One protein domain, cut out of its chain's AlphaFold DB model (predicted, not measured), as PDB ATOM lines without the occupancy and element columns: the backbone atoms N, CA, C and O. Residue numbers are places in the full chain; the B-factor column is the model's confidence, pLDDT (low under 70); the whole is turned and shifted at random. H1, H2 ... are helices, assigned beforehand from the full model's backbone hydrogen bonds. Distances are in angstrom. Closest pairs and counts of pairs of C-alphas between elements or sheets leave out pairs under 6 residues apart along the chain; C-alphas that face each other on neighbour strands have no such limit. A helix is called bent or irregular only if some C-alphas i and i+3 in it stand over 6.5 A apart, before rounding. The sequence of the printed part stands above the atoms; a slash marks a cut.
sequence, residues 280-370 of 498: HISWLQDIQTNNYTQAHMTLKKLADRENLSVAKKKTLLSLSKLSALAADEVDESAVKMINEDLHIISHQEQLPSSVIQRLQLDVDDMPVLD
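What this domain is: This is residues 280 to 370 of the 498 residues of the protein "Putative nuclear pore complex protein" of Stichopus japonicus (UniProt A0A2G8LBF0). Four helices fold back and forth side by side, H1 to H4, each packed on the one before, in a zigzag that does not close, with H1 and H4 apart. A small fifth helix, H5, lies by itself beyond the last residues of H4, and the final stretch, residues 360 to 370, folds back from it toward the link between H2 and H3. The printed part has 91 residues with five named helices, in the order H1 H2 H3 H4 H5, and no named strand, and its class is all helix. It is elongated, spanning 47 by 25 by 15 A, yet only just compact, close to loose, with a radius of gyration of the C-alphas of 14.6 A.

How they stand to each other: H1, residues 280 to 288, and H2, residues 292 to 305, form a helical hairpin at a shallow tilt of 20 degrees, and the C-alphas of Trp 283 and Ala 295 are their closest, 4.5 A apart. H2 forms a second helical hairpin with H3, residues 310 to 326, at a shallow tilt of 19 degrees; their closest C-alphas, of His 296 and Ser 320, are 4.4 A apart. H3 and H4, residues 332 to 349, form a third helical hairpin at a shallow tilt of 23 degrees, with the C-alphas of Lys 321 and Val 335 closest at 6.1 A. The helix packing is mostly aligned: these three touching pairs are at a shallow tilt. H2 and H4 are close but not clearly touching, with the C-alphas of Lys 300 and Ile 338 closest at 7.9 A. H5, residues 353 to 359, touches no helix and is apart from H4. In H2, H3, H4 and H5 every O i to N i+4 pair is within hydrogen-bond range, and in H1 3 of 5 are.

Where its parts are: H1 begins at C-alpha 280, (-21.250, -30.590, 326.765), and is irregular, with C-alphas 280 and 283 7.2 A apart. From first to last C-alpha H2 measures 19.9 A, H3 23.9 A and H4, the longest helix with 18 residues, 25.2 A. H4 ends at C-alpha 349, (-33.610, -9.433, 330.241). H5 has 7 residues and ends at C-alpha 359, (-29.128, -5.261, 343.370).

The domain as a whole: The two C-alphas farthest apart are those of Asp 328 and Arg 358, at 47.3 A. The printed part has no cut, and the four links between its helices are tight. The mean pLDDT of the printed part is 89.5, and no printed residue is under 70.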
ATOM      1  N   HIS A 280     -21.735 -31.915 327.185       80.81
ATOM      2  CA  HIS A 280     -21.250 -30.590 326.765       80.81
ATOM      3  C   HIS A 280     -20.685 -30.494 325.332       80.81
ATOM      4  O   HIS A 280     -20.575 -29.384 324.807       80.81
ATOM      5  N   ILE A 281     -20.312 -31.617 324.705       83.69
ATOM      6  CA  ILE A 281     -19.705 -31.662 323.360       83.69
ATOM      7  C   ILE A 281     -20.530 -32.529 322.401       83.69
ATOM      8  O   ILE A 281     -20.482 -32.287 321.198       83.69
ATOM      9  N   SER A 282     -21.307 -33.499 322.895       85.81
ATOM     10  CA  SER A 282     -22.039 -34.450 322.041       85.81
ATOM     11  C   SER A 282     -22.960 -33.772 321.026       85.81
ATOM     12  O   SER A 282     -22.953 -34.151 319.856       85.81
ATOM     13  N   TRP A 283     -23.643 -32.690 321.420       88.31
ATOM     14  CA  TRP A 283     -24.539 -31.941 320.530       88.31
ATOM     15  C   TRP A 283     -23.845 -31.394 319.269       88.31
ATOM     16  O   TRP A 283     -24.489 -31.244 318.233       88.31
ATOM     17  N   LEU A 284     -22.533 -31.119 319.316       86.50
ATOM     18  CA  LEU A 284     -21.771 -30.691 318.136       86.50
ATOM     19  C   LEU A 284     -21.650 -31.819 317.110       86.50
ATOM     20  O   LEU A 284     -21.693 -31.566 315.906       86.50
ATOM     21  N   GLN A 285     -21.495 -33.059 317.581       84.00
ATOM     22  CA  GLN A 285     -21.386 -34.221 316.703       84.00
ATOM     23  C   GLN A 285     -22.745 -34.526 316.091       84.00
ATOM     24  O   GLN A 285     -22.836 -34.790 314.892       84.00
ATOM     25  N   ASP A 286     -23.794 -34.445 316.903       86.25
ATOM     26  CA  ASP A 286     -25.165 -34.660 316.460       86.25
ATOM     27  C   ASP A 286     -25.531 -33.689 315.324       86.25
ATOM     28  O   ASP A 286     -26.044 -34.116 314.294       86.25
ATOM     29  N   ILE A 287     -25.149 -32.408 315.426       86.75
ATOM     30  CA  ILE A 287     -25.331 -31.431 314.336       86.75
ATOM     31  C   ILE A 287     -24.549 -31.832 313.078       86.75
ATOM     32  O   ILE A 287     -25.090 -31.801 311.976       86.75
ATOM     33  N   GLN A 288     -23.281 -32.230 313.211       84.06
ATOM     34  CA  GLN A 288     -22.450 -32.604 312.057       84.06
ATOM     35  C   GLN A 288     -22.894 -33.906 311.376       84.06
ATOM     36  O   GLN A 288     -22.623 -34.108 310.193       84.06
ATOM     37  N   THR A 289     -23.569 -34.786 312.112       84.31
ATOM     38  CA  THR A 289     -24.130 -36.044 311.603       84.31
ATOM     39  C   THR A 289     -25.584 -35.901 311.143       84.31
ATOM     40  O   THR A 289     -26.198 -36.899 310.778       84.31
ATOM     41  N   ASN A 290     -26.119 -34.672 311.101       85.62
ATOM     42  CA  ASN A 290     -27.517 -34.340 310.796       85.62
ATOM     43  C   ASN A 290     -28.547 -34.973 311.752       85.62
ATOM     44  O   ASN A 290     -29.729 -35.055 311.428       85.62
ATOM     45  N   ASN A 291     -28.138 -35.397 312.948       87.88
ATOM     46  CA  ASN A 291     -29.038 -35.916 313.973       87.88
ATOM     47  C   ASN A 291     -29.587 -34.775 314.846       87.88
ATOM     48  O   ASN A 291     -29.313 -34.669 316.044       87.88
ATOM     49  N   TYR A 292     -30.362 -33.885 314.226       91.56
ATOM     50  CA  TYR A 292     -30.857 -32.672 314.878       91.56
ATOM     51  C   TYR A 292     -31.799 -32.954 316.058       91.56
ATOM     52  O   TYR A 292     -31.814 -32.187 317.023       91.56
ATOM     53  N   THR A 293     -32.515 -34.083 316.043       91.00
ATOM     54  CA  THR A 293     -33.384 -34.513 317.148       91.00
ATOM     55  C   THR A 293     -32.584 -34.779 318.427       91.00
ATOM     56  O   THR A 293     -32.931 -34.261 319.489       91.00
ATOM     57  N   GLN A 294     -31.474 -35.525 318.344       88.94
ATOM     58  CA  GLN A 294     -30.597 -35.761 319.502       88.94
ATOM     59  C   GLN A 294     -29.853 -34.492 319.932       88.94
ATOM     60  O   GLN A 294     -29.735 -34.225 321.133       88.94
ATOM     61  N   ALA A 295     -29.433 -33.662 318.968       91.19
ATOM     62  CA  ALA A 295     -28.819 -32.370 319.260       91.19
ATOM     63  C   ALA A 295     -29.764 -31.477 320.081       91.19
ATOM     64  O   ALA A 295     -29.359 -30.917 321.099       91.19
ATOM     65  N   HIS A 296     -31.035 -31.381 319.673       92.69
ATOM     66  CA  HIS A 296     -32.074 -30.645 320.393       92.69
ATOM     67  C   HIS A 296     -32.233 -31.149 321.836       92.69
ATOM     68  O   HIS A 296     -32.150 -30.338 322.765       92.69
ATOM     69  N   MET A 297     -32.395 -32.465 322.028       91.38
ATOM     70  CA  MET A 297     -32.575 -33.076 323.353       91.38
ATOM     71  C   MET A 297     -31.386 -32.795 324.277       91.38
ATOM     72  O   MET A 297     -31.567 -32.399 325.431       91.38
ATOM     73  N   THR A 298     -30.161 -32.940 323.766       92.38
ATOM     74  CA  THR A 298     -28.950 -32.658 324.544       92.38
ATOM     75  C   THR A 298     -28.837 -31.173 324.886       92.38
ATOM     76  O   THR A 298     -28.572 -30.829 326.037       92.38
ATOM     77  N   LEU A 299     -29.080 -30.276 323.924       94.12
ATOM     78  CA  LEU A 299     -29.039 -28.827 324.149       94.12
ATOM     79  C   LEU A 299     -30.094 -28.372 325.162       94.12
ATOM     80  O   LEU A 299     -29.791 -27.534 326.010       94.12
ATOM     81  N   LYS A 300     -31.300 -28.952 325.122       93.62
ATOM     82  CA  LYS A 300     -32.361 -28.671 326.098       93.62
ATOM     83  C   LYS A 300     -31.949 -29.129 327.496       93.62
ATOM     84  O   LYS A 300     -31.975 -28.336 328.427       93.62
ATOM     85  N   LYS A 301     -31.439 -30.357 327.624       93.62
ATOM     86  CA  LYS A 301     -30.907 -30.898 328.887       93.62
ATOM     87  C   LYS A 301     -29.769 -30.043 329.460       93.62
ATOM     88  O   LYS A 301     -29.676 -29.875 330.675       93.62
ATOM     89  N   LEU A 302     -28.885 -29.518 328.608       93.25
ATOM     90  CA  LEU A 302     -27.832 -28.587 329.026       93.25
ATOM     91  C   LEU A 302     -28.410 -27.242 329.478       93.25
ATOM     92  O   LEU A 302     -27.949 -26.711 330.484       93.25
ATOM     93  N   ALA A 303     -29.413 -26.713 328.774       93.50
ATOM     94  CA  ALA A 303     -30.095 -25.482 329.158       93.50
ATOM     95  C   ALA A 303     -30.824 -25.607 330.504       93.50
ATOM     96  O   ALA A 303     -30.771 -24.684 331.311       93.50
ATOM     97  N   ASP A 304     -31.447 -26.754 330.779       91.56
ATOM     98  CA  ASP A 304     -32.165 -27.005 332.037       91.56
ATOM     99  C   ASP A 304     -31.225 -27.073 333.245       91.56
ATOM    100  O   ASP A 304     -31.601 -26.723 334.362       91.56
ATOM    101  N   ARG A 305     -29.977 -27.504 333.026       92.25
ATOM    102  CA  ARG A 305     -28.922 -27.528 334.050       92.25
ATOM    103  C   ARG A 305     -28.209 -26.186 334.211       92.25
ATOM    104  O   ARG A 305     -27.477 -26.005 335.182       92.25
ATOM    105  N   GLU A 306     -28.365 -25.277 333.253       91.69
ATOM    106  CA  GLU A 306     -27.705 -23.979 333.264       91.69
ATOM    107  C   GLU A 306     -28.486 -23.009 334.151       91.69
ATOM    108  O   GLU A 306     -29.573 -22.559 333.793       91.69
ATOM    109  N   ASN A 307     -27.906 -22.679 335.306       89.69
ATOM    110  CA  ASN A 307     -28.476 -21.724 336.259       89.69
ATOM    111  C   ASN A 307     -27.538 -20.541 336.551       89.69
ATOM    112  O   ASN A 307     -27.909 -19.630 337.287       89.69
ATOM    113  N   LEU A 308     -26.322 -20.549 335.994       88.75
ATOM    114  CA  LEU A 308     -25.285 -19.573 336.332       88.75
ATOM    115  C   LEU A 308     -25.314 -18.349 335.422       88.75
ATOM    116  O   LEU A 308     -25.075 -17.254 335.904       88.75
ATOM    117  N   SER A 309     -25.620 -18.530 334.135       90.94
ATOM    118  CA  SER A 309     -25.634 -17.428 333.171       90.94
ATOM    119  C   SER A 309     -26.874 -17.466 332.283       90.94
ATOM    120  O   SER A 309     -27.091 -18.412 331.516       90.94
ATOM    121  N   VAL A 310     -27.663 -16.391 332.332       91.44
ATOM    122  CA  VAL A 310     -28.842 -16.192 331.472       91.44
ATOM    123  C   VAL A 310     -28.455 -16.168 329.998       91.44
ATOM    124  O   VAL A 310     -29.100 -16.829 329.182       91.44
ATOM    125  N   ALA A 311     -27.374 -15.466 329.646       91.44
ATOM    126  CA  ALA A 311     -26.896 -15.376 328.268       91.44
ATOM    127  C   ALA A 311     -26.550 -16.764 327.702       91.44
ATOM    128  O   ALA A 311     -26.903 -17.105 326.563       91.44
ATOM    129  N   LYS A 312     -25.914 -17.608 328.523       91.81
ATOM    130  CA  LYS A 312     -25.595 -18.989 328.154       91.81
ATOM    131  C   LYS A 312     -26.850 -19.852 328.036       91.81
ATOM    132  O   LYS A 312     -27.003 -20.533 327.021       91.81
ATOM    133  N   LYS A 313     -27.775 -19.785 329.003       93.94
ATOM    134  CA  LYS A 313     -29.054 -20.518 328.950       93.94
ATOM    135  C   LYS A 313     -29.861 -20.148 327.703       93.94
ATOM    136  O   LYS A 313     -30.308 -21.034 326.976       93.94
ATOM    137  N   LYS A 314     -29.957 -18.854 327.385       94.00
ATOM    138  CA  LYS A 314     -30.611 -18.339 326.172       94.00
ATOM    139  C   LYS A 314     -29.982 -18.886 324.899       94.00
ATOM    140  O   LYS A 314     -30.701 -19.290 323.986       94.00
ATOM    141  N   THR A 315     -28.653 -18.907 324.834       94.50
ATOM    142  CA  THR A 315     -27.923 -19.441 323.677       94.50
ATOM    143  C   THR A 315     -28.213 -20.930 323.495       94.50
ATOM    144  O   THR A 315     -28.544 -21.352 322.391       94.50
ATOM    145  N   LEU A 316     -28.174 -21.715 324.578       94.62
ATOM    146  CA  LEU A 316     -28.479 -23.149 324.547       94.62
ATOM    147  C   LEU A 316     -29.927 -23.423 324.119       94.62
ATOM    148  O   LEU A 316     -30.141 -24.262 323.247       94.62
ATOM    149  N   LEU A 317     -30.907 -22.690 324.654       95.19
ATOM    150  CA  LEU A 317     -32.315 -22.812 324.254       95.19
ATOM    151  C   LEU A 317     -32.543 -22.384 322.804       95.19
ATOM    152  O   LEU A 317     -33.267 -23.050 322.070       95.19
ATOM    153  N   SER A 318     -31.890 -21.309 322.356       95.69
ATOM    154  CA  SER A 318     -31.994 -20.838 320.971       95.69
ATOM    155  C   SER A 318     -31.412 -21.858 319.994       95.69
ATOM    156  O   SER A 318     -32.045 -22.173 318.990       95.69
ATOM    157  N   LEU A 319     -30.246 -22.432 320.306       95.25
ATOM    158  CA  LEU A 319     -29.665 -23.525 319.526       95.25
ATOM    159  C   LEU A 319     -30.546 -24.776 319.579       95.25
ATOM    160  O   LEU A 319     -30.761 -25.407 318.551       95.25
ATOM    161  N   SER A 320     -31.103 -25.110 320.746       95.12
ATOM    162  CA  SER A 320     -32.026 -26.236 320.910       95.12
ATOM    163  C   SER A 320     -33.272 -26.070 320.034       95.12
ATOM    164  O   SER A 320     -33.670 -27.018 319.360       95.12
ATOM    165  N   LYS A 321     -33.841 -24.858 319.973       95.31
ATOM    166  CA  LYS A 321     -34.969 -24.509 319.101       95.31
ATOM    167  C   LYS A 321     -34.608 -24.621 317.624       95.31
ATOM    168  O   LYS A 321     -35.375 -25.195 316.862       95.31
ATOM    169  N   LEU A 322     -33.459 -24.085 317.213       95.56
ATOM    170  CA  LEU A 322     -33.005 -24.178 315.822       95.56
ATOM    171  C   LEU A 322     -32.785 -25.634 315.402       95.56
ATOM    172  O   LEU A 322     -33.219 -26.013 314.321       95.56
ATOM    173  N   SER A 323     -32.190 -26.455 316.270       93.56
ATOM    174  CA  SER A 323     -32.033 -27.892 316.036       93.56
ATOM    175  C   SER A 323     -33.386 -28.605 315.951       93.56
ATOM    176  O   SER A 323     -33.597 -29.381 315.030       93.56
ATOM    177  N   ALA A 324     -34.340 -28.304 316.839       93.12
ATOM    178  CA  ALA A 324     -35.683 -28.890 316.778       93.12
ATOM    179  C   ALA A 324     -36.427 -28.533 315.479       93.12
ATOM    180  O   ALA A 324     -37.117 -29.371 314.913       93.12
ATOM    181  N   LEU A 325     -36.268 -27.298 314.993       93.00
ATOM    182  CA  LEU A 325     -36.873 -26.830 313.741       93.00
ATOM    183  C   LEU A 325     -36.173 -27.371 312.487       93.00
ATOM    184  O   LEU A 325     -36.790 -27.423 311.428       93.00
ATOM    185  N   ALA A 326     -34.889 -27.721 312.591       92.06
ATOM    186  CA  ALA A 326     -34.101 -28.296 311.503       92.06
ATOM    187  C   ALA A 326     -34.215 -29.827 311.411       92.06
ATOM    188  O   ALA A 326     -33.712 -30.410 310.452       92.06
ATOM    189  N   ALA A 327     -34.834 -30.478 312.399       91.69
ATOM    190  CA  ALA A 327     -35.077 -31.914 312.382       91.69
ATOM    191  C   ALA A 327     -36.107 -32.303 311.308       91.69
ATOM    192  O   ALA A 327     -37.002 -31.524 310.982       91.69
ATOM    193  N   ASP A 328     -35.991 -33.531 310.789       85.88
ATOM    194  CA  ASP A 328     -36.895 -34.059 309.755       85.88
ATOM    195  C   ASP A 328     -38.361 -34.093 310.226       85.88
ATOM    196  O   ASP A 328     -39.279 -33.833 309.448       85.88
ATOM    197  N   GLU A 329     -38.574 -34.371 311.515       89.00
ATOM    198  CA  GLU A 329     -39.870 -34.294 312.183       89.00
ATOM    199  C   GLU A 329     -39.816 -33.231 313.282       89.00
ATOM    200  O   GLU A 329     -39.078 -33.357 314.262       89.00
ATOM    201  N   VAL A 330     -40.609 -32.172 313.114       88.94
ATOM    202  CA  VAL A 330     -40.687 -31.077 314.083       88.94
ATOM    203  C   VAL A 330     -41.645 -31.461 315.203       88.94
ATOM    204  O   VAL A 330     -42.856 -31.556 315.002       88.94
ATOM    205  N   ASP A 331     -41.108 -31.621 316.410       88.44
ATOM    206  CA  ASP A 331     -41.914 -31.740 317.619       88.44
ATOM    207  C   ASP A 331     -42.419 -30.352 318.047       88.44
ATOM    208  O   ASP A 331     -41.740 -29.589 318.742       88.44
ATOM    209  N   GLU A 332     -43.635 -30.010 317.615       90.38
ATOM    210  CA  GLU A 332     -44.280 -28.745 317.977       90.38
ATOM    211  C   GLU A 332     -44.431 -28.564 319.492       90.38
ATOM    212  O   GLU A 332     -44.416 -27.430 319.974       90.38
ATOM    213  N   SER A 333     -44.582 -29.654 320.252       89.56
ATOM    214  CA  SER A 333     -44.726 -29.584 321.707       89.56
ATOM    215  C   SER A 333     -43.407 -29.185 322.365       89.56
ATOM    216  O   SER A 333     -43.378 -28.244 323.159       89.56
ATOM    217  N   ALA A 334     -42.296 -29.788 321.936       89.06
ATOM    218  CA  ALA A 334     -40.966 -29.421 322.402       89.06
ATOM    219  C   ALA A 334     -40.615 -27.968 322.042       89.06
ATOM    220  O   ALA A 334     -40.083 -27.229 322.871       89.06
ATOM    221  N   VAL A 335     -40.961 -27.517 320.831       91.94
ATOM    222  CA  VAL A 335     -40.738 -26.123 320.412       91.94
ATOM    223  C   VAL A 335     -41.558 -25.142 321.255       91.94
ATOM    224  O   VAL A 335     -41.045 -24.075 321.598       91.94
ATOM    225  N   LYS A 336     -42.806 -25.477 321.612       91.44
ATOM    226  CA  LYS A 336     -43.630 -24.656 322.518       91.44
ATOM    227  C   LYS A 336     -42.986 -24.523 323.894       91.44
ATOM    228  O   LYS A 336     -42.779 -23.395 324.328       91.44
ATOM    229  N   MET A 337     -42.548 -25.629 324.494       90.75
ATOM    230  CA  MET A 337     -41.855 -25.605 325.789       90.75
ATOM    231  C   MET A 337     -40.574 -24.758 325.748       90.75
ATOM    232  O   MET A 337     -40.319 -23.959 326.642       90.75
ATOM    233  N   ILE A 338     -39.768 -24.869 324.684       92.31
ATOM    234  CA  ILE A 338     -38.573 -24.020 324.536       92.31
ATOM    235  C   ILE A 338     -38.951 -22.539 324.407       92.31
ATOM    236  O   ILE A 338     -38.240 -21.672 324.914       92.31
ATOM    237  N   ASN A 339     -40.040 -22.225 323.701       93.31
ATOM    238  CA  ASN A 339     -40.505 -20.846 323.591       93.31
ATOM    239  C   ASN A 339     -40.936 -20.297 324.950       93.31
ATOM    240  O   ASN A 339     -40.589 -19.159 325.249       93.31
ATOM    241  N   GLU A 340     -41.635 -21.084 325.765       91.75
ATOM    242  CA  GLU A 340     -42.012 -20.710 327.132       91.75
ATOM    243  C   GLU A 340     -40.771 -20.352 327.965       91.75
ATOM    244  O   GLU A 340     -40.697 -19.247 328.503       91.75
ATOM    245  N   ASP A 341     -39.734 -21.197 327.953       91.94
ATOM    246  CA  ASP A 341     -38.468 -20.911 328.644       91.94
ATOM    247  C   ASP A 341     -37.778 -19.636 328.123       91.94
ATOM    248  O   ASP A 341     -37.257 -18.823 328.892       91.94
ATOM    249  N   LEU A 342     -37.762 -19.437 326.800       93.25
ATOM    250  CA  LEU A 342     -37.194 -18.235 326.179       93.25
ATOM    251  C   LEU A 342     -37.992 -16.973 326.527       93.25
ATOM    252  O   LEU A 342     -37.404 -15.895 326.645       93.25
ATOM    253  N   HIS A 343     -39.308 -17.083 326.703       92.12
ATOM    254  CA  HIS A 343     -40.144 -15.977 327.152       92.12
ATOM    255  C   HIS A 343     -39.830 -15.593 328.600       92.12
ATOM    256  O   HIS A 343     -39.651 -14.404 328.868       92.12
ATOM    257  N   ILE A 344     -39.662 -16.561 329.505       92.75
ATOM    258  CA  ILE A 344     -39.234 -16.296 330.891       92.75
ATOM    259  C   ILE A 344     -37.885 -15.559 330.900       92.75
ATOM    260  O   ILE A 344     -37.729 -14.539 331.573       92.75
ATOM    261  N   ILE A 345     -36.928 -16.002 330.079       92.62
ATOM    262  CA  ILE A 345     -35.637 -15.316 329.924       92.62
ATOM    263  C   ILE A 345     -35.812 -13.888 329.391       92.62
ATOM    264  O   ILE A 345     -35.164 -12.970 329.883       92.62
ATOM    265  N   SER A 346     -36.707 -13.674 328.424       92.19
ATOM    266  CA  SER A 346     -37.020 -12.332 327.915       92.19
ATOM    267  C   SER A 346     -37.570 -11.420 329.019       92.19
ATOM    268  O   SER A 346     -37.186 -10.254 329.098       92.19
ATOM    269  N   HIS A 347     -38.409 -11.938 329.925       91.81
ATOM    270  CA  HIS A 347     -38.848 -11.182 331.103       91.81
ATOM    271  C   HIS A 347     -37.681 -10.821 332.023       91.81
ATOM    272  O   HIS A 347     -37.661  -9.712 332.554       91.81
ATOM    273  N   GLN A 348     -36.700 -11.704 332.196       91.50
ATOM    274  CA  GLN A 348     -35.509 -11.399 332.983       91.50
ATOM    275  C   GLN A 348     -34.613 -10.339 332.314       91.50
ATOM    276  O   GLN A 348     -34.156  -9.411 332.977       91.50
ATOM    277  N   GLU A 349     -34.402 -10.418 330.998       90.12
ATOM    278  CA  GLU A 349     -33.610  -9.433 330.241       90.12
ATOM    279  C   GLU A 349     -34.252  -8.036 330.229       90.12
ATOM    280  O   GLU A 349     -33.562  -7.026 330.108       90.12
ATOM    281  N   GLN A 350     -35.577  -7.969 330.364       90.12
ATOM    282  CA  GLN A 350     -36.338  -6.721 330.408       90.12
ATOM    283  C   GLN A 350     -36.485  -6.129 331.817       90.12
ATOM    284  O   GLN A 350     -37.264  -5.183 331.990       90.12
ATOM    285  N   LEU A 351     -35.782  -6.667 332.821       89.69
ATOM    286  CA  LEU A 351     -35.784  -6.091 334.163       89.69
ATOM    287  C   LEU A 351     -35.320  -4.621 334.121       89.69
ATOM    288  O   LEU A 351     -34.344  -4.300 333.436       89.69
ATOM    289  N   PRO A 352     -35.976  -3.710 334.865       87.25
ATOM    290  CA  PRO A 352     -35.579  -2.308 334.879       87.25
ATOM    291  C   PRO A 352     -34.122  -2.135 335.328       87.25
ATOM    292  O   PRO A 352     -33.702  -2.664 336.358       87.25
ATOM    293  N   SER A 353     -33.351  -1.318 334.609       85.12
ATOM    294  CA  SER A 353     -31.939  -1.058 334.927       85.12
ATOM    295  C   SER A 353     -31.740  -0.448 336.320       85.12
ATOM    296  O   SER A 353     -30.717  -0.694 336.959       85.12
ATOM    297  N   SER A 354     -32.741   0.267 336.846       84.62
ATOM    298  CA  SER A 354     -32.744   0.768 338.225       84.62
ATOM    299  C   SER A 354     -32.786  -0.359 339.270       84.62
ATOM    300  O   SER A 354     -32.168  -0.237 340.328       84.62
ATOM    301  N   VAL A 355     -33.465  -1.472 338.975       86.56
ATOM    302  CA  VAL A 355     -33.520  -2.664 339.836       86.56
ATOM    303  C   VAL A 355     -32.189  -3.411 339.783       86.56
ATOM    304  O   VAL A 355     -31.638  -3.737 340.834       86.56
ATOM    305  N   ILE A 356     -31.630  -3.591 338.583       85.31
ATOM    306  CA  ILE A 356     -30.330  -4.246 338.361       85.31
ATOM    307  C   ILE A 356     -29.215  -3.518 339.130       85.31
ATOM    308  O   ILE A 356     -28.473  -4.142 339.887       85.31
ATOM    309  N   GLN A 357     -29.151  -2.184 339.021       85.25
ATOM    310  CA  GLN A 357     -28.152  -1.366 339.723       85.25
ATOM    311  C   GLN A 357     -28.290  -1.437 341.248       85.25
ATOM    312  O   GLN A 357     -27.289  -1.563 341.952       85.25
ATOM    313  N   ARG A 358     -29.520  -1.381 341.781       84.25
ATOM    314  CA  ARG A 358     -29.764  -1.480 343.234       84.25
ATOM    315  C   ARG A 358     -29.379  -2.845 343.800       84.25
ATOM    316  O   ARG A 358     -28.990  -2.926 344.961       84.25
ATOM    317  N   LEU A 359     -29.506  -3.899 342.999       81.88
ATOM    318  CA  LEU A 359     -29.128  -5.261 343.370       81.88
ATOM    319  C   LEU A 359     -27.651  -5.575 343.124       81.88
ATOM    320  O   LEU A 359     -27.211  -6.648 343.521       81.88
ATOM    321  N   GLN A 360     -26.902  -4.652 342.507       82.00
ATOM    322  CA  GLN A 360     -25.504  -4.851 342.111       82.00
ATOM    323  C   GLN A 360     -25.312  -6.111 341.250       82.00
ATOM    324  O   GLN A 360     -24.303  -6.801 341.369       82.00
ATOM    325  N   LEU A 361     -26.297  -6.421 340.400       80.75
ATOM    326  CA  LEU A 361     -26.203  -7.541 339.469       80.75
ATOM    327  C   LEU A 361     -25.330  -7.149 338.278       80.75
ATOM    328  O   LEU A 361     -25.452  -6.039 337.751       80.75
ATOM    329  N   ASP A 362     -24.480  -8.078 337.848       80.06
ATOM    330  CA  ASP A 362     -23.782  -7.966 336.574       80.06
ATOM    331  C   ASP A 362     -24.779  -8.217 335.434       80.06
ATOM    332  O   ASP A 362     -25.575  -9.156 335.484       80.06
ATOM    333  N   VAL A 363     -24.769  -7.346 334.425       76.56
ATOM    334  CA  VAL A 363     -25.625  -7.476 333.238       76.56
ATOM    335  C   VAL A 363     -25.101  -8.586 332.328       76.56
ATOM    336  O   VAL A 363     -25.900  -9.284 331.705       76.56
ATOM    337  N   ASP A 364     -23.780  -8.766 332.279       74.38
ATOM    338  CA  ASP A 364     -23.130  -9.724 331.386       74.38
ATOM    339  C   ASP A 364     -23.105 -11.144 331.984       74.38
ATOM    340  O   ASP A 364     -23.124 -12.127 331.238       74.38
ATOM    341  N   ASP A 365     -23.137 -11.264 333.317       81.56
ATOM    342  CA  ASP A 365     -23.125 -12.542 334.048       81.56
ATOM    343  C   ASP A 365     -24.268 -12.644 335.070       81.56
ATOM    344  O   ASP A 365     -24.084 -12.956 336.248       81.56
ATOM    345  N   MET A 366     -25.489 -12.330 334.624       85.56
ATOM    346  CA  MET A 366     -26.672 -12.446 335.474       85.56
ATOM    347  C   MET A 366     -27.034 -13.928 335.706       85.56
ATOM    348  O   MET A 366     -27.178 -14.670 334.722       85.56
ATOM    349  N   PRO A 367     -27.251 -14.359 336.966       89.69
ATOM    350  CA  PRO A 367     -27.727 -15.706 337.267       89.69
ATOM    351  C   PRO A 367     -29.150 -15.907 336.760       89.69
ATOM    352  O   PRO A 367     -29.917 -14.955 336.639       89.69
ATOM    353  N   VAL A 368     -29.519 -17.151 336.474       89.44
ATOM    354  CA  VAL A 368     -30.874 -17.477 336.016       89.44
ATOM    355  C   VAL A 368     -31.825 -17.387 337.203       89.44
ATOM    356  O   VAL A 368     -31.631 -18.090 338.192       89.44
ATOM    357  N   LEU A 369     -32.831 -16.519 337.095       90.19
ATOM    358  CA  LEU A 369     -33.814 -16.292 338.150       90.19
ATOM    359  C   LEU A 369     -35.059 -17.142 337.921       90.19
ATOM    360  O   LEU A 369     -35.476 -17.367 336.782       90.19
ATOM    361  N   ASP A 370     -35.665 -17.583 339.015       91.06
ATOM    362  CA  ASP A 370     -36.947 -18.280 338.977       91.06
ATOM    363  C   ASP A 370     -38.114 -17.296 338.752       91.06
ATOM    364  O   ASP A 370     -38.030 -16.105 339.062       91.06
TER     365      ASP A 370